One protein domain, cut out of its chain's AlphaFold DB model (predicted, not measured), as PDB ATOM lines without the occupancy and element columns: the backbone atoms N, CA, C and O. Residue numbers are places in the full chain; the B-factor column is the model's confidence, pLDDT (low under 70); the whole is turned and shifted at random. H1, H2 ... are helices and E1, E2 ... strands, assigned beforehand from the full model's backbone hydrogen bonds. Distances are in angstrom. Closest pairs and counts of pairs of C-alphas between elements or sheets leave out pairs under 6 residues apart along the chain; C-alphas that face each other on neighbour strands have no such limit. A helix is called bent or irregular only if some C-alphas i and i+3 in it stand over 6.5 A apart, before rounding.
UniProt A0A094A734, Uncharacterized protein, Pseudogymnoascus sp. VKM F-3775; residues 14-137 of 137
ATOM      1  N   GLY A  14     -29.328 -31.764 -17.385       96.69
ATOM      2  CA  GLY A  14     -29.504 -31.643 -15.934       96.69
ATOM      3  C   GLY A  14     -29.924 -30.245 -15.470       96.69
ATOM      4  O   GLY A  14     -30.860 -30.117 -14.675       96.69
ATOM      5  N   ARG A  15     -29.307 -29.183 -16.011       96.56
ATOM      6  CA  ARG A  15     -29.670 -27.803 -15.661       96.56
ATOM      7  C   ARG A  15     -31.115 -27.466 -16.025       96.56
ATOM      8  O   ARG A  15     -31.792 -26.824 -15.223       96.56
ATOM      9  N   ASN A  16     -31.593 -27.888 -17.194       96.25
ATOM     10  CA  ASN A  16     -32.969 -27.621 -17.615       96.25
ATOM     11  C   ASN A  16     -33.981 -28.389 -16.761       96.25
ATOM     12  O   ASN A  16     -34.960 -27.794 -16.321       96.25
ATOM     13  N   LYS A  17     -33.698 -29.656 -16.438       96.62
ATOM     14  CA  LYS A  17     -34.539 -30.456 -15.532       96.62
ATOM     15  C   LYS A  17     -34.674 -29.796 -14.158       96.62
ATOM     16  O   LYS A  17     -35.774 -29.716 -13.621       96.62
ATOM     17  N   LEU A  18     -33.567 -29.289 -13.604       95.31
ATOM     18  CA  LEU A  18     -33.562 -28.568 -12.326       95.31
ATOM     19  C   LEU A  18     -34.354 -27.254 -12.397       95.31
ATOM     20  O   LEU A  18     -35.136 -26.966 -11.496       95.31
ATOM     21  N   ARG A  19     -34.170 -26.462 -13.463       94.69
ATOM     22  CA  ARG A  19     -34.913 -25.205 -13.667       94.69
ATOM     23  C   ARG A  19     -36.411 -25.419 -13.860       94.69
ATOM     24  O   ARG A  19     -37.180 -24.526 -13.538       94.69
ATOM     25  N   ASP A  20     -36.812 -26.580 -14.365       95.81
ATOM     26  CA  ASP A  20     -38.215 -26.982 -14.464       95.81
ATOM     27  C   ASP A  20     -38.702 -27.751 -13.220       95.81
ATOM     28  O   ASP A  20     -39.654 -28.525 -13.287       95.81
ATOM     29  N   LEU A  21     -38.032 -27.582 -12.072       95.12
ATOM     30  CA  LEU A  21     -38.406 -28.188 -10.787       95.12
ATOM     31  C   LEU A  21     -38.657 -29.706 -10.885       95.12
ATOM     32  O   LEU A  21     -39.547 -30.251 -10.235       95.12
ATOM     33  N   TYR A  22     -37.878 -30.407 -11.718       95.94
ATOM     34  CA  TYR A  22     -37.964 -31.855 -11.942       95.94
ATOM     35  C   TYR A  22     -39.357 -32.370 -12.346       95.94
ATOM     36  O   TYR A  22     -39.713 -33.501 -11.996       95.94
ATOM     37  N   ARG A  23     -40.183 -31.574 -13.035       94.81
ATOM     38  CA  ARG A  23     -41.563 -31.967 -13.396       94.81
ATOM     39  C   ARG A  23     -41.646 -33.202 -14.286       94.81
ATOM     40  O   ARG A  23     -42.546 -34.014 -14.117       94.81
ATOM     41  N   GLU A  24     -40.681 -33.378 -15.179       96.06
ATOM     42  CA  GLU A  24     -40.582 -34.568 -16.034       96.06
ATOM     43  C   GLU A  24     -40.219 -35.863 -15.280       96.06
ATOM     44  O   GLU A  24     -40.393 -36.952 -15.824       96.06
ATOM     45  N   ILE A  25     -39.738 -35.782 -14.033       95.81
ATOM     46  CA  ILE A  25     -39.427 -36.967 -13.224       95.81
ATOM     47  C   ILE A  25     -40.714 -37.471 -12.568       95.81
ATOM     48  O   ILE A  25     -41.197 -36.886 -11.598       95.81
ATOM     49  N   VAL A  26     -41.253 -38.578 -13.076       96.69
ATOM     50  CA  VAL A  26     -42.474 -39.213 -12.562       96.69
ATOM     51  C   VAL A  26     -42.127 -40.601 -12.008       96.69
ATOM     52  O   VAL A  26     -41.690 -41.452 -12.783       96.69
ATOM     53  N   PRO A  27     -42.286 -40.855 -10.693       96.88
ATOM     54  CA  PRO A  27     -42.061 -42.182 -10.124       96.88
ATOM     55  C   PRO A  27     -42.995 -43.232 -10.757       96.88
ATOM     56  O   PRO A  27     -44.198 -42.972 -10.839       96.88
ATOM     57  N   PRO A  28     -42.485 -44.407 -11.179       97.69
ATOM     58  CA  PRO A  28     -43.313 -45.469 -11.751       97.69
ATOM     59  C   PRO A  28     -44.390 -45.942 -10.772       97.69
ATOM     60  O   PRO A  28     -44.087 -46.338  -9.642       97.69
ATOM     61  N   THR A  29     -45.649 -45.925 -11.208       96.62
ATOM     62  CA  THR A  29     -46.803 -46.255 -10.360       96.62
ATOM     63  C   THR A  29     -46.856 -47.720  -9.957       96.62
ATOM     64  O   THR A  29     -47.590 -48.070  -9.040       96.62
ATOM     65  N   GLU A  30     -46.109 -48.592 -10.627       97.81
ATOM     66  CA  GLU A  30     -45.998 -50.017 -10.326       97.81
ATOM     67  C   GLU A  30     -45.145 -50.253  -9.075       97.81
ATOM     68  O   GLU A  30     -45.458 -51.149  -8.294       97.81
ATOM     69  N   GLU A  31     -44.125 -49.419  -8.853       98.06
ATOM     70  CA  GLU A  31     -43.110 -49.579  -7.800       98.06
ATOM     71  C   GLU A  31     -43.317 -48.634  -6.610       98.06
ATOM     72  O   GLU A  31     -42.916 -48.941  -5.482       98.06
ATOM     73  N   TRP A  32     -43.950 -47.486  -6.854       98.44
ATOM     74  CA  TRP A  32     -44.086 -46.405  -5.887       98.44
ATOM     75  C   TRP A  32     -45.547 -46.005  -5.694       98.44
ATOM     76  O   TRP A  32     -46.373 -46.069  -6.605       98.44
ATOM     77  N   GLU A  33     -45.870 -45.566  -4.486       97.94
ATOM     78  CA  GLU A  33     -47.171 -45.031  -4.105       97.94
ATOM     79  C   GLU A  33     -47.017 -43.810  -3.191       97.94
ATOM     80  O   GLU A  33     -45.928 -43.507  -2.705       97.94
ATOM     81  N   GLY A  34     -48.114 -43.084  -2.955       97.31
ATOM     82  CA  GLY A  34     -48.091 -41.900  -2.091       97.31
ATOM     83  C   GLY A  34     -47.147 -40.807  -2.598       97.31
ATOM     84  O   GLY A  34     -46.405 -40.236  -1.803       97.31
ATOM     85  N   VAL A  35     -47.133 -40.565  -3.914       97.44
ATOM     86  CA  VAL A  35     -46.278 -39.547  -4.537       97.44
ATOM     87  C   VAL A  35     -46.726 -38.153  -4.095       97.44
ATOM     88  O   VAL A  35     -47.858 -37.748  -4.350       97.44
ATOM     89  N   GLU A  36     -45.819 -37.411  -3.469       96.12
ATOM     90  CA  GLU A  36     -45.995 -36.020  -3.059       96.12
ATOM     91  C   GLU A  36     -44.906 -35.157  -3.695       96.12
ATOM     92  O   GLU A  36     -43.729 -35.527  -3.732       96.12
ATOM     93  N   ARG A  37     -45.301 -33.978  -4.180       95.38
ATOM     94  CA  ARG A  37     -44.385 -32.992  -4.739       95.38
ATOM     95  C   ARG A  37     -44.600 -31.642  -4.071       95.38
ATOM     96  O   ARG A  37     -45.693 -31.086  -4.140       95.38
ATOM     97  N   LYS A  38     -43.537 -31.102  -3.478       95.69
ATOM     98  CA  LYS A  38     -43.494 -29.731  -2.962       95.69
ATOM     99  C   LYS A  38     -42.587 -28.899  -3.850       95.69
ATOM    100  O   LYS A  38     -41.428 -29.260  -4.029       95.69
ATOM    101  N   GLU A  39     -43.119 -27.817  -4.406       95.75
ATOM    102  CA  GLU A  39     -42.402 -26.902  -5.297       95.75
ATOM    103  C   GLU A  39     -42.386 -25.491  -4.711       95.75
ATOM    104  O   GLU A  39     -43.356 -25.058  -4.083       95.75
ATOM    105  N   TYR A  40     -41.304 -24.767  -4.986       96.62
ATOM    106  CA  TYR A  40     -41.214 -23.326  -4.810       96.62
ATOM    107  C   TYR A  40     -40.503 -22.694  -5.998       96.62
ATOM    108  O   TYR A  40     -39.433 -23.159  -6.386       96.62
ATOM    109  N   GLU A  41     -41.068 -21.612  -6.521       95.69
ATOM    110  CA  GLU A  41     -40.444 -20.736  -7.512       95.69
ATOM    111  C   GLU A  41     -40.390 -19.307  -6.944       95.69
ATOM    112  O   GLU A  41     -41.454 -18.696  -6.786       95.69
ATOM    113  N   PRO A  42     -39.201 -18.763  -6.622       95.38
ATOM    114  CA  PRO A  42     -39.044 -17.400  -6.127       95.38
ATOM    115  C   PRO A  42     -39.581 -16.349  -7.103       95.38
ATOM    116  O   PRO A  42     -39.561 -16.523  -8.320       95.38
ATOM    117  N   ALA A  43     -40.016 -15.209  -6.569       93.75
ATOM    118  CA  ALA A  43     -40.376 -14.045  -7.372       93.75
ATOM    119  C   ALA A  43     -39.315 -12.948  -7.259       93.75
ATOM    120  O   ALA A  43     -38.649 -12.799  -6.239       93.75
ATOM    121  N   THR A  44     -39.224 -12.106  -8.285       89.00
ATOM    122  CA  THR A  44     -38.368 -10.909  -8.285       89.00
ATOM    123  C   THR A  44     -39.028  -9.698  -7.615       89.00
ATOM    124  O   THR A  44     -38.416  -8.643  -7.501       89.00
ATOM    125  N   THR A  45     -40.280  -9.827  -7.163       91.12
ATOM    126  CA  THR A  45     -41.088  -8.741  -6.578       91.12
ATOM    127  C   THR A  45     -41.013  -8.667  -5.052       91.12
ATOM    128  O   THR A  45     -41.722  -7.870  -4.435       91.12
ATOM    129  N   GLY A  46     -40.160  -9.484  -4.432       86.62
ATOM    130  CA  GLY A  46     -39.865  -9.437  -3.005       86.62
ATOM    131  C   GLY A  46     -39.899 -10.802  -2.321       86.62
ATOM    132  O   GLY A  46     -40.340 -11.803  -2.885       86.62
ATOM    133  N   LYS A  47     -39.446 -10.808  -1.066       90.50
ATOM    134  CA  LYS A  47     -39.366 -11.989  -0.199       90.50
ATOM    135  C   LYS A  47     -40.717 -12.707  -0.089       90.50
ATOM    136  O   LYS A  47     -41.740 -12.063   0.163       90.50
ATOM    137  N   GLN A  48     -40.708 -14.031  -0.246       91.69
ATOM    138  CA  GLN A  48     -41.867 -14.922  -0.136       91.69
ATOM    139  C   GLN A  48     -43.043 -14.523  -1.046       91.69
ATOM    140  O   GLN A  48     -44.204 -14.794  -0.738       91.69
ATOM    141  N   LYS A  49     -42.766 -13.846  -2.168       94.62
ATOM    142  CA  LYS A  49     -43.764 -13.526  -3.205       94.62
ATOM    143  C   LYS A  49     -43.775 -14.534  -4.355       94.62
ATOM    144  O   LYS A  49     -44.490 -14.326  -5.334       94.62
ATOM    145  N   GLY A  50     -42.982 -15.598  -4.234       94.31
ATOM    146  CA  GLY A  50     -42.940 -16.713  -5.169       94.31
ATOM    147  C   GLY A  50     -44.222 -17.547  -5.206       94.31
ATOM    148  O   GLY A  50     -45.206 -17.267  -4.521       94.31
ATOM    149  N   LYS A  51     -44.208 -18.599  -6.028       95.50
ATOM    150  CA  LYS A  51     -45.294 -19.584  -6.133       95.50
ATOM    151  C   LYS A  51     -44.899 -20.867  -5.411       95.50
ATOM    152  O   LYS A  51     -43.843 -21.417  -5.701       95.50
ATOM    153  N   GLY A  52     -45.770 -21.360  -4.534       94.56
ATOM    154  CA  GLY A  52     -45.525 -22.555  -3.724       94.56
ATOM    155  C   GLY A  52     -45.093 -22.229  -2.293       94.56
ATOM    156  O   GLY A  52     -45.227 -21.092  -1.843       94.56
ATOM    157  N   GLU A  53     -44.603 -23.231  -1.568       92.12
ATOM    158  CA  GLU A  53     -44.166 -23.098  -0.171       92.12
ATOM    159  C   GLU A  53     -42.653 -22.880  -0.120       92.12
ATOM    160  O   GLU A  53     -41.910 -23.674  -0.681       92.12
ATOM    161  N   VAL A  54     -42.175 -21.841   0.568       93.62
ATOM    162  CA  VAL A  54     -40.730 -21.581   0.680       93.62
ATOM    163  C   VAL A  54     -40.058 -22.696   1.482       93.62
ATOM    164  O   VAL A  54     -40.210 -22.766   2.698       93.62
ATOM    165  N   VAL A  55     -39.276 -23.537   0.806       90.69
ATOM    166  CA  VAL A  55     -38.526 -24.636   1.442       90.69
ATOM    167  C   VAL A  55     -37.098 -24.215   1.797       90.69
ATOM    168  O   VAL A  55     -36.550 -24.667   2.800       90.69
ATOM    169  N   MET A  56     -36.484 -23.345   0.988       94.12
ATOM    170  CA  MET A  56     -35.097 -22.918   1.168       94.12
ATOM    171  C   MET A  56     -34.961 -21.402   1.036       94.12
ATOM    172  O   MET A  56     -35.127 -20.834  -0.044       94.12
ATOM    173  N   ALA A  57     -34.616 -20.764   2.151       95.56
ATOM    174  CA  ALA A  57     -34.279 -19.352   2.224       95.56
ATOM    175  C   ALA A  57     -33.151 -19.135   3.234       95.56
ATOM    176  O   ALA A  57     -33.039 -19.867   4.223       95.56
ATOM    177  N   LYS A  58     -32.312 -18.129   2.996       96.69
ATOM    178  CA  LYS A  58     -31.206 -17.790   3.889       96.69
ATOM    179  C   LYS A  58     -30.888 -16.302   3.800       96.69
ATOM    180  O   LYS A  58     -30.816 -15.744   2.709       96.69
ATOM    181  N   ARG A  59     -30.643 -15.681   4.954       97.12
ATOM    182  CA  ARG A  59     -30.001 -14.367   5.031       97.12
ATOM    183  C   ARG A  59     -28.493 -14.551   4.888       97.12
ATOM    184  O   ARG A  59     -27.904 -15.363   5.602       97.12
ATOM    185  N   MET A  60     -27.899 -13.861   3.926       97.88
ATOM    186  CA  MET A  60     -26.494 -14.006   3.540       97.88
ATOM    187  C   MET A  60     -25.887 -12.631   3.291       97.88
ATOM    188  O   MET A  60     -26.591 -11.725   2.851       97.88
ATOM    189  N   THR A  61     -24.588 -12.479   3.528       98.50
ATOM    190  CA  THR A  61     -23.874 -11.293   3.043       98.50
ATOM    191  C   THR A  61     -23.668 -11.390   1.530       98.50
ATOM    192  O   THR A  61     -23.634 -12.491   0.971       98.50
ATOM    193  N   LEU A  62     -23.485 -10.261   0.841       98.25
ATOM    194  CA  LEU A  62     -23.123 -10.275  -0.579       98.25
ATOM    195  C   LEU A  62     -21.792 -11.007  -0.828       98.25
ATOM    196  O   LEU A  62     -21.650 -11.654  -1.863       98.25
ATOM    197  N   ARG A  63     -20.865 -11.011   0.142       98.00
ATOM    198  CA  ARG A  63     -19.663 -11.864   0.133       98.00
ATOM    199  C   ARG A  63     -19.998 -13.352   0.088       98.00
ATOM    200  O   ARG A  63     -19.383 -14.097  -0.673       98.00
ATOM    201  N   ASP A  64     -20.952 -13.802   0.899       98.50
ATOM    202  CA  ASP A  64     -21.358 -15.208   0.902       98.50
ATOM    203  C   ASP A  64     -22.020 -15.590  -0.428       98.50
ATOM    204  O   ASP A  64     -21.813 -16.697  -0.926       98.50
ATOM    205  N   VAL A  65     -22.798 -14.678  -1.025       98.38
ATOM    206  CA  VAL A  65     -23.415 -14.877  -2.348       98.38
ATOM    207  C   VAL A  65     -22.349 -14.942  -3.449       98.38
ATOM    208  O   VAL A  65     -22.424 -15.813  -4.319       98.38
ATOM    209  N   GLU A  66     -21.334 -14.076  -3.396       98.25
ATOM    210  CA  GLU A  66     -20.164 -14.102  -4.286       98.25
ATOM    211  C   GLU A  66     -19.448 -15.455  -4.194       98.25
ATOM    212  O   GLU A  66     -19.255 -16.130  -5.207       98.25
ATOM    213  N   GLY A  67     -19.144 -15.906  -2.975       98.19
ATOM    214  CA  GLY A  67     -18.528 -17.209  -2.727       98.19
ATOM    215  C   GLY A  67     -19.378 -18.379  -3.230       98.19
ATOM    216  O   GLY A  67     -18.860 -19.261  -3.908       98.19
ATOM    217  N   TYR A  68     -20.686 -18.369  -2.963       98.31
ATOM    218  CA  TYR A  68     -21.616 -19.403  -3.425       98.31
ATOM    219  C   TYR A  68     -21.730 -19.455  -4.957       98.31
ATOM    220  O   TYR A  68     -21.764 -20.534  -5.544       98.31
ATOM    221  N   THR A  69     -21.717 -18.305  -5.632       98.38
ATOM    222  CA  THR A  69     -21.756 -18.252  -7.104       98.38
ATOM    223  C   THR A  69     -20.515 -18.913  -7.710       98.38
ATOM    224  O   THR A  69     -20.607 -19.634  -8.703       98.38
ATOM    225  N   ARG A  70     -19.356 -18.759  -7.059       98.19
ATOM    226  CA  ARG A  70     -18.093 -19.399  -7.456       98.19
ATOM    227  C   ARG A  70     -18.075 -20.915  -7.225       98.19
ATOM    228  O   ARG A  70     -17.166 -21.581  -7.709       98.19
ATOM    229  N   THR A  71     -19.064 -21.491  -6.536       98.25
ATOM    230  CA  THR A  71     -19.204 -22.956  -6.414       98.25
ATOM    231  C   THR A  71     -20.084 -23.568  -7.502       98.25
ATOM    232  O   THR A  71     -20.319 -24.775  -7.495       98.25
ATOM    233  N   PHE A  72     -20.633 -22.769  -8.421       98.44
ATOM    234  CA  PHE A  72     -21.451 -23.299  -9.508       98.44
ATOM    235  C   PHE A  72     -20.600 -24.150 -10.448       98.44
ATOM    236  O   PHE A  72     -19.529 -23.726 -10.873       98.44
ATOM    237  N   SER A  73     -21.108 -25.318 -10.851       97.94
ATOM    238  CA  SER A  73     -20.420 -26.162 -11.838       97.94
ATOM    239  C   SER A  73     -20.151 -25.409 -13.142       97.94
ATOM    240  O   SER A  73     -19.074 -25.535 -13.711       97.94
ATOM    241  N   ALA A  74     -21.075 -24.545 -13.570       98.19
ATOM    242  CA  ALA A  74     -20.856 -23.691 -14.733       98.19
ATOM    243  C   ALA A  74     -19.739 -22.659 -14.540       98.19
ATOM    244  O   ALA A  74     -19.059 -22.351 -15.511       98.19
ATOM    245  N   PHE A  75     -19.526 -22.141 -13.324       98.19
ATOM    246  CA  PHE A  75     -18.378 -21.275 -13.049       98.19
ATOM    247  C   PHE A  75     -17.072 -22.064 -13.140       98.19
ATOM    248  O   PHE A  75     -16.144 -21.603 -13.790       98.19
ATOM    249  N   ILE A  76     -17.017 -23.258 -12.541       97.75
ATOM    250  CA  ILE A  76     -15.830 -24.128 -12.585       97.75
ATOM    251  C   ILE A  76     -15.471 -24.451 -14.042       97.75
ATOM    252  O   ILE A  76     -14.361 -24.162 -14.479       97.75
ATOM    253  N   ASN A  77     -16.441 -24.937 -14.819       97.50
ATOM    254  CA  ASN A  77     -16.262 -25.258 -16.236       97.50
ATOM    255  C   ASN A  77     -15.871 -24.021 -17.068       97.50
ATOM    256  O   ASN A  77     -15.040 -24.107 -17.972       97.50
ATOM    257  N   TRP A  78     -16.466 -22.857 -16.776       97.88
ATOM    258  CA  TRP A  78     -16.103 -21.597 -17.427       97.88
ATOM    259  C   TRP A  78     -14.661 -21.195 -17.096       97.88
ATOM    260  O   TRP A  78     -13.917 -20.829 -18.001       97.88
ATOM    261  N   ALA A  79     -14.242 -21.302 -15.834       97.12
ATOM    262  CA  ALA A  79     -12.905 -20.924 -15.389       97.12
ATOM    263  C   ALA A  79     -11.827 -21.844 -15.983       97.12
ATOM    264  O   ALA A  79     -10.780 -21.363 -16.408       97.12
ATOM    265  N   GLU A  80     -12.099 -23.149 -16.090       96.75
ATOM    266  CA  GLU A  80     -11.212 -24.107 -16.765       96.75
ATOM    267  C   GLU A  80     -11.007 -23.765 -18.246       96.75
ATOM    268  O   GLU A  80      -9.895 -23.876 -18.764       96.75
ATOM    269  N   ALA A  81     -12.059 -23.304 -18.927       96.69
ATOM    270  CA  ALA A  81     -11.983 -22.869 -20.318       96.69
ATOM    271  C   ALA A  81     -11.386 -21.462 -20.503       96.69
ATOM    272  O   ALA A  81     -11.055 -21.090 -21.627       96.69
ATOM    273  N   ASN A  82     -11.247 -20.682 -19.426       96.00
ATOM    274  CA  ASN A  82     -10.755 -19.304 -19.447       96.00
ATOM    275  C   ASN A  82      -9.649 -19.087 -18.388       96.00
ATOM    276  O   ASN A  82      -9.791 -18.222 -17.523       96.00
ATOM    277  N   PRO A  83      -8.523 -19.828 -18.440       95.25
ATOM    278  CA  PRO A  83      -7.508 -19.825 -17.376       95.25
ATOM    279  C   PRO A  83      -6.809 -18.468 -17.166       95.25
ATOM    280  O   PRO A  83      -6.267 -18.207 -16.087       95.25
ATOM    281  N   ASP A  84      -6.833 -17.598 -18.179       95.19
ATOM    282  CA  ASP A  84      -6.269 -16.245 -18.114       95.19
ATOM    283  C   ASP A  84      -7.211 -15.244 -17.418       95.19
ATOM    284  O   ASP A  84      -6.771 -14.202 -16.930       95.19
ATOM    285  N   LYS A  85      -8.508 -15.563 -17.314       95.75
ATOM    286  CA  LYS A  85      -9.526 -14.725 -16.666       95.75
ATOM    287  C   LYS A  85      -9.617 -15.048 -15.179       95.75
ATOM    288  O   LYS A  85     -10.539 -15.710 -14.712       95.75
ATOM    289  N   LYS A  86      -8.615 -14.589 -14.430       96.69
ATOM    290  CA  LYS A  86      -8.534 -14.785 -12.977       96.69
ATOM    291  C   LYS A  86      -9.277 -13.694 -12.219       96.69
ATOM    292  O   LYS A  86      -9.270 -12.533 -12.629       96.69
ATOM    293  N   SER A  87      -9.830 -14.065 -11.065       97.31
ATOM    294  CA  SER A  87     -10.468 -13.109 -10.167       97.31
ATOM    295  C   SER A  87      -9.503 -12.013  -9.717       97.31
ATOM    296  O   SER A  87      -8.293 -12.243  -9.582       97.31
ATOM    297  N   ARG A  88     -10.041 -10.839  -9.377       96.88
ATOM    298  CA  ARG A  88      -9.245  -9.747  -8.783       96.88
ATOM    299  C   ARG A  88      -8.583 -10.175  -7.475       96.88
ATOM    300  O   ARG A  88      -7.435  -9.828  -7.211       96.88
ATOM    301  N   ALA A  89      -9.274 -10.992  -6.679       94.06
ATOM    302  CA  ALA A  89      -8.746 -11.533  -5.425       94.06
ATOM    303  C   ALA A  89      -7.553 -12.487  -5.630       94.06
ATOM    304  O   ALA A  89      -6.699 -12.597  -4.754       94.06
ATOM    305  N   ALA A  90      -7.468 -13.151  -6.787       95.31
ATOM    306  CA  ALA A  90      -6.338 -13.993  -7.177       95.31
ATOM    307  C   ALA A  90      -5.241 -13.222  -7.942       95.31
ATOM    308  O   ALA A  90      -4.339 -13.842  -8.508       95.31
ATOM    309  N   GLY A  91      -5.313 -11.885  -7.977       96.38
ATOM    310  CA  GLY A  91      -4.352 -11.022  -8.669       96.38
ATOM    311  C   GLY A  91      -4.570 -10.901 -10.181       96.38
ATOM    312  O   GLY A  91      -3.655 -10.476 -10.882       96.38
ATOM    313  N   GLY A  92      -5.739 -11.299 -10.693       96.75
ATOM    314  CA  GLY A  92      -6.141 -11.074 -12.083       96.75
ATOM    315  C   GLY A  92      -6.843  -9.731 -12.305       96.75
ATOM    316  O   GLY A  92      -7.044  -8.950 -11.376       96.75
ATOM    317  N   GLU A  93      -7.251  -9.474 -13.548       96.50
ATOM    318  CA  GLU A  93      -8.004  -8.261 -13.921       96.50
ATOM    319  C   GLU A  93      -9.499  -8.343 -13.550       96.50
ATOM    320  O   GLU A  93     -10.180  -7.321 -13.416       96.50
ATOM    321  N   GLY A  94     -10.002  -9.557 -13.326       96.75
ATOM    322  CA  GLY A  94     -11.398  -9.843 -13.027       96.75
ATOM    323  C   GLY A  94     -11.906 -11.037 -13.819       96.75
ATOM    324  O   GLY A  94     -11.571 -11.216 -14.992       96.75
ATOM    325  N   ASP A  95     -12.713 -11.860 -13.160       97.50
ATOM    326  CA  ASP A  95     -13.428 -12.958 -13.800       97.50
ATOM    327  C   ASP A  95     -14.928 -12.675 -13.940       97.50
ATOM    328  O   ASP A  95     -15.427 -11.636 -13.512       97.50
ATOM    329  N   VAL A  96     -15.671 -13.617 -14.528       97.62
ATOM    330  CA  VAL A  96     -17.110 -13.453 -14.794       97.62
ATOM    331  C   VAL A  96     -17.938 -13.189 -13.532       97.62
ATOM    332  O   VAL A  96     -19.010 -12.594 -13.616       97.62
ATOM    333  N   VAL A  97     -17.474 -13.620 -12.352       97.94
ATOM    334  CA  VAL A  97     -18.173 -13.330 -11.094       97.94
ATOM    335  C   VAL A  97     -17.843 -11.920 -10.614       97.94
ATOM    336  O   VAL A  97     -18.743 -11.236 -10.139       97.94
ATOM    337  N   ASP A  98     -16.606 -11.448 -10.789       97.88
ATOM    338  CA  ASP A  98     -16.277 -10.043 -10.521       97.88
ATOM    339  C   ASP A  98     -17.112  -9.106 -11.416       97.88
ATOM    340  O   ASP A  98     -17.719  -8.158 -10.920       97.88
ATOM    341  N   GLU A  99     -17.223  -9.420 -12.711       97.12
ATOM    342  CA  GLU A  99     -18.043  -8.666 -13.672       97.12
ATOM    343  C   GLU A  99     -19.540  -8.695 -13.312       97.12
ATOM    344  O   GLU A  99     -20.225  -7.671 -13.385       97.12
ATOM    345  N   LEU A 100     -20.056  -9.851 -12.870       96.81
ATOM    346  CA  LEU A 100     -21.429  -9.983 -12.377       96.81
ATOM    347  C   LEU A 100     -21.690  -9.051 -11.189       96.81
ATOM    348  O   LEU A 100     -22.713  -8.367 -11.158       96.81
ATOM    349  N   PHE A 101     -20.784  -9.018 -10.211       97.25
ATOM    350  CA  PHE A 101     -20.958  -8.178  -9.028       97.25
ATOM    351  C   PHE A 101     -20.801  -6.691  -9.345       97.25
ATOM    352  O   PHE A 101     -21.575  -5.894  -8.820       97.25
ATOM    353  N   ASP A 102     -19.905  -6.306 -10.256       96.69
ATOM    354  CA  ASP A 102     -19.835  -4.923 -10.741       96.69
ATOM    355  C   ASP A 102     -21.178  -4.480 -11.349       96.69
ATOM    356  O   ASP A 102     -21.683  -3.397 -11.037       96.69
ATOM    357  N   ALA A 103     -21.799  -5.338 -12.168       96.81
ATOM    358  CA  ALA A 103     -23.108  -5.070 -12.760       96.81
ATOM    359  C   ALA A 103     -24.225  -5.002 -11.702       96.81
ATOM    360  O   ALA A 103     -25.065  -4.101 -11.750       96.81
ATOM    361  N   MET A 104     -24.221  -5.907 -10.719       96.12
ATOM    362  CA  MET A 104     -25.177  -5.905  -9.605       96.12
ATOM    363  C   MET A 104     -25.073  -4.631  -8.755       96.12
ATOM    364  O   MET A 104     -26.093  -4.021  -8.436       96.12
ATOM    365  N   LEU A 105     -23.857  -4.187  -8.428       97.06
ATOM    366  CA  LEU A 105     -23.619  -2.943  -7.691       97.06
ATOM    367  C   LEU A 105     -24.041  -1.713  -8.496       97.06
ATOM    368  O   LEU A 105     -24.582  -0.763  -7.934       97.06
ATOM    369  N   ALA A 106     -23.813  -1.712  -9.809       96.69
ATOM    370  CA  ALA A 106     -24.254  -0.624 -10.675       96.69
ATOM    371  C   ALA A 106     -25.786  -0.533 -10.769       96.69
ATOM    372  O   ALA A 106     -26.321   0.574 -10.858       96.69
ATOM    373  N   ALA A 107     -26.472  -1.679 -10.745       96.12
ATOM    374  CA  ALA A 107     -27.923  -1.766 -10.837       96.12
ATOM    375  C   ALA A 107     -28.639  -1.398  -9.531       96.12
ATOM    376  O   ALA A 107     -29.754  -0.883  -9.601       96.12
ATOM    377  N   GLU A 108     -28.013  -1.626  -8.370       95.75
ATOM    378  CA  GLU A 108     -28.688  -1.516  -7.076       95.75
ATOM    379  C   GLU A 108     -28.128  -0.372  -6.202       95.75
ATOM    380  O   GLU A 108     -27.090  -0.531  -5.546       95.75
ATOM    381  N   PRO A 109     -28.808   0.798  -6.139       94.50
ATOM    382  CA  PRO A 109     -28.263   2.013  -5.526       94.50
ATOM    383  C   PRO A 109     -27.800   1.837  -4.080       94.50
ATOM    384  O   PRO A 109     -26.737   2.325  -3.711       94.50
ATOM    385  N   LYS A 110     -28.552   1.077  -3.273       92.56
ATOM    386  CA  LYS A 110     -28.211   0.835  -1.862       92.56
ATOM    387  C   LYS A 110     -26.899   0.073  -1.694       92.56
ATOM    388  O   LYS A 110     -26.184   0.292  -0.722       92.56
ATOM    389  N   TRP A 111     -26.587  -0.835  -2.615       96.19
ATOM    390  CA  TRP A 111     -25.339  -1.594  -2.562       96.19
ATOM    391  C   TRP A 111     -24.169  -0.740  -3.043       96.19
ATOM    392  O   TRP A 111     -23.086  -0.808  -2.469       96.19
ATOM    393  N   LYS A 112     -24.405   0.134  -4.028       93.94
ATOM    394  CA  LYS A 112     -23.423   1.128  -4.476       93.94
ATOM    395  C   LYS A 112     -23.065   2.134  -3.382       93.94
ATOM    396  O   LYS A 112     -21.892   2.453  -3.204       93.94
ATOM    397  N   GLU A 113     -24.060   2.620  -2.643       95.56
ATOM    398  CA  GLU A 113     -23.883   3.549  -1.516       95.56
ATOM    399  C   GLU A 113     -23.045   2.949  -0.379       95.56
ATOM    400  O   GLU A 113     -22.356   3.687   0.324       95.56
ATOM    401  N   ALA A 114     -23.041   1.620  -0.224       95.75
ATOM    402  CA  ALA A 114     -22.204   0.931   0.759       95.75
ATOM    403  C   ALA A 114     -20.695   1.008   0.443       95.75
ATOM    404  O   ALA A 114     -19.874   0.684   1.307       95.75
ATOM    405  N   GLY A 115     -20.313   1.455  -0.762       95.25
ATOM    406  CA  GLY A 115     -18.922   1.671  -1.154       95.25
ATOM    407  C   GLY A 115     -18.079   0.407  -0.993       95.25
ATOM    408  O   GLY A 115     -18.492  -0.679  -1.385       95.25
ATOM    409  N   GLU A 116     -16.904   0.527  -0.381       94.12
ATOM    410  CA  GLU A 116     -15.979  -0.598  -0.165       94.12
ATOM    411  C   GLU A 116     -16.556  -1.708   0.735       94.12
ATOM    412  O   GLU A 116     -16.130  -2.860   0.646       94.12
ATOM    413  N   ASN A 117     -17.576  -1.391   1.542       96.50
ATOM    414  CA  ASN A 117     -18.220  -2.326   2.467       96.50
ATOM    415  C   ASN A 117     -19.414  -3.066   1.845       96.50
ATOM    416  O   ASN A 117     -20.143  -3.753   2.560       96.50
ATOM    417  N   TRP A 118     -19.644  -2.960   0.529       97.00
ATOM    418  CA  TRP A 118     -20.779  -3.624  -0.128       97.00
ATOM    419  C   TRP A 118     -20.833  -5.129   0.160       97.00
ATOM    420  O   TRP A 118     -21.911  -5.703   0.277       97.00
ATOM    421  N   ARG A 119     -19.674  -5.771   0.339       97.31
ATOM    422  CA  ARG A 119     -19.565  -7.203   0.650       97.31
ATOM    423  C   ARG A 119     -20.237  -7.601   1.961       97.31
ATOM    424  O   ARG A 119     -20.628  -8.757   2.090       97.31
ATOM    425  N   ASP A 120     -20.394  -6.665   2.887       98.06
ATOM    426  CA  ASP A 120     -20.985  -6.906   4.203       98.06
ATOM    427  C   ASP A 120     -22.494  -6.597   4.220       98.06
ATOM    428  O   ASP A 120     -23.170  -6.838   5.219       98.06
ATOM    429  N   VAL A 121     -23.051  -6.100   3.106       98.19
ATOM    430  CA  VAL A 121     -24.498  -5.913   2.948       98.19
ATOM    431  C   VAL A 121     -25.189  -7.270   3.000       98.19
ATOM    432  O   VAL A 121     -24.838  -8.193   2.266       98.19
ATOM    433  N   GLU A 122     -26.207  -7.377   3.848       97.44
ATOM    434  CA  GLU A 122     -27.024  -8.577   3.961       97.44
ATOM    435  C   GLU A 122     -28.222  -8.542   3.014       97.44
ATOM    436  O   GLU A 122     -28.917  -7.532   2.871       97.44
ATOM    437  N   VAL A 123     -28.489  -9.690   2.404       95.62
ATOM    438  CA  VAL A 123     -29.614  -9.930   1.510       95.62
ATOM    439  C   VAL A 123     -30.375 -11.177   1.938       95.62
ATOM    440  O   VAL A 123     -29.828 -12.106   2.533       95.62
ATOM    441  N   GLU A 124     -31.662 -11.193   1.620       94.62
ATOM    442  CA  GLU A 124     -32.509 -12.371   1.757       94.62
ATOM    443  C   GLU A 124     -32.482 -13.123   0.428       94.62
ATOM    444  O   GLU A 124     -32.887 -12.578  -0.600       94.62
ATOM    445  N   VAL A 125     -31.990 -14.360   0.445       95.94
ATOM    446  CA  VAL A 125     -31.893 -15.207  -0.744       95.94
ATOM    447  C   VAL A 125     -32.903 -16.339  -0.639       95.94
ATOM    448  O   VAL A 125     -33.033 -16.983   0.404       95.94
ATOM    449  N   GLU A 126     -33.612 -16.578  -1.735       96.62
ATOM    450  CA  GLU A 126     -34.577 -17.658  -1.897       96.62
ATOM    451  C   GLU A 126     -34.248 -18.450  -3.165       96.62
ATOM    452  O   GLU A 126     -33.842 -17.871  -4.174       96.62
ATOM    453  N   TRP A 127     -34.440 -19.770  -3.125       96.31
ATOM    454  CA  TRP A 127     -34.113 -20.660  -4.242       96.31
ATOM    455  C   TRP A 127     -35.343 -21.368  -4.784       96.31
ATOM    456  O   TRP A 127     -36.201 -21.808  -4.022       96.31
ATOM    457  N   GLY A 128     -35.369 -21.554  -6.106       95.94
ATOM    458  CA  GLY A 128     -36.239 -22.542  -6.732       95.94
ATOM    459  C   GLY A 128     -35.951 -23.914  -6.135       95.94
ATOM    460  O   GLY A 128     -34.801 -24.358  -6.139       95.94
ATOM    461  N   SER A 129     -36.967 -24.562  -5.574       96.00
ATOM    462  CA  SER A 129     -36.793 -25.807  -4.825       96.00
ATOM    463  C   SER A 129     -37.877 -26.815  -5.164       96.00
ATOM    464  O   SER A 129     -39.030 -26.445  -5.385       96.00
ATOM    465  N   VAL A 130     -37.505 -28.092  -5.170       96.25
ATOM    466  CA  VAL A 130     -38.429 -29.211  -5.334       96.25
ATOM    467  C   VAL A 130     -38.073 -30.332  -4.365       96.25
ATOM    468  O   VAL A 130     -36.910 -30.709  -4.237       96.25
ATOM    469  N   MET A 131     -39.086 -30.889  -3.708       96.12
ATOM    470  CA  MET A 131     -39.001 -32.167  -3.008       96.12
ATOM    471  C   MET A 131     -40.020 -33.119  -3.624       96.12
ATOM    472  O   MET A 131     -41.218 -32.838  -3.611       96.12
ATOM    473  N   LEU A 132     -39.531 -34.230  -4.171       96.25
ATOM    474  CA  LEU A 132     -40.340 -35.332  -4.683       96.25
ATOM    475  C   LEU A 132     -40.187 -36.509  -3.725       96.25
ATOM    476  O   LEU A 132     -39.093 -37.048  -3.569       96.25
ATOM    477  N   MET A 133     -41.276 -36.884  -3.071       97.12
ATOM    478  CA  MET A 133     -41.313 -37.949  -2.077       97.12
ATOM    479  C   MET A 133     -42.289 -39.023  -2.543       97.12
ATOM    480  O   MET A 133     -43.329 -38.720  -3.119       97.12
ATOM    481  N   ALA A 134     -41.951 -40.284  -2.306       97.81
ATOM    482  CA  ALA A 134     -42.824 -41.415  -2.579       97.81
ATOM    483  C   ALA A 134     -42.480 -42.559  -1.622       97.81
ATOM    484  O   ALA A 134     -41.360 -42.643  -1.110       97.81
ATOM    485  N   ARG A 135     -43.435 -43.457  -1.392       98.06
ATOM    486  CA  ARG A 135     -43.244 -44.681  -0.616       98.06
ATOM    487  C   ARG A 135     -43.105 -45.858  -1.572       98.06
ATOM    488  O   ARG A 135     -43.888 -45.992  -2.508       98.06
ATOM    489  N   LYS A 136     -42.105 -46.706  -1.336       97.44
ATOM    490  CA  LYS A 136     -41.981 -47.974  -2.055       97.44
ATOM    491  C   LYS A 136     -43.132 -48.889  -1.644       97.44
ATOM    492  O   LYS A 136     -43.422 -48.969  -0.450       97.44
ATOM    493  N   LYS A 137     -43.764 -49.537  -2.617       94.50
ATOM    494  CA  LYS A 137     -44.772 -50.565  -2.344       94.50
ATOM    495  C   LYS A 137     -44.182 -51.798  -1.664       94.50
ATOM    496  O   LYS A 137     -42.980 -52.086  -1.881       94.50
TER     497      LYS A 137
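What this domain is: This is residues 14 to 137 of the 137 residues of an uncharacterized protein of Pseudogymnoascus sp. VKM F-3775 (UniProt A0A094A734). A long arm of two antiparallel strands, E1 and E4, runs out from a loose cluster of small helices, and a second two-stranded ribbon, E2 and E3, leads from the arm into that cluster, where H2 touches H4 and H6. H3 is at the edge of the cluster, and H1 is apart from the other helices. The printed part has 124 residues, with six named helices and four named strands in the order H1, E1, E2, H2, H3, H4, H5, H6, E3, E4; its class is mixed, helices and strands. Each sheet has two antiparallel strands, in the orders E1 - E4 and E2 - E3. The whole is loose, with a radius of gyration of the C-alphas of 18.9 A, and flat, spanning 57 by 34 by 17 A.

Where its parts are: E1, residues 32 to 41, is 26.0 A long and begins at C-alpha 32 (-44.086, -46.405, -5.887). E4, residues 129 to 136, is 22.9 A long and ends at C-alpha 136 (-41.981, -47.974, -2.055). E2, residues 57 to 61, and E3, residues 122 to 126, are each 13.2 A long. The longest helix is H4, residues 96 to 107, 16.4 A. H3, residues 73 to 81, is 12.4 A long. H2 is residues 62 to 69, H5 residues 109 to 113 and H6 residues 115 to 120. H1, residues 14 to 19, begins at C-alpha 14 (-29.504, -31.643, -15.934).

How they stand to each other: E1 and E4 are antiparallel at 174 degrees; N 36 and O 133 are within hydrogen-bond range at 2.8 A. Residues 40 to 41 of E1 also pair, antiparallel, with residues 51 to 52. E3 runs on into E4 across a break of 2 residues, at 41 degrees. E2 and E3 are antiparallel at 153 degrees, with N 123 and O 60 2.8 A apart. H2 touches H6 at a steep tilt of 63 degrees, the same way; their closest C-alphas, Arg 63 and Arg 119, are 4.7 A apart. H4, with residues 97 to 101 alone, only just touches H2, with 3 pairs of C-alphas within 8 A; the closest are Glu 66 and Val 97, 7.1 A. H4 and H5 touch only at the corner, and only just, with 3 such pairs; the closest C-alphas are Leu 105 and Lys 112, 5.2 A. H3 is close to H2 but not clearly touching, the C-alphas of Thr 69 and Phe 75 being 7.5 A apart. Every O i to N i+4 pair is within range in H1, H2, H3, H4 and H5; H6 has 0 of 2, but 2 of 3 O i to N i+3 pairs, and is irregular, C-alphas 116 and 119 being 7.6 A apart.

The domain as a whole: The C-alphas farthest apart, Glu 30 and Gly 115, are 59.1 A apart. The printed part has no cut. The long links are H1 to E1, E1 to E2 and H3 to H4. Mean pLDDT of the printed part is 96.2, and no printed residue is under 70.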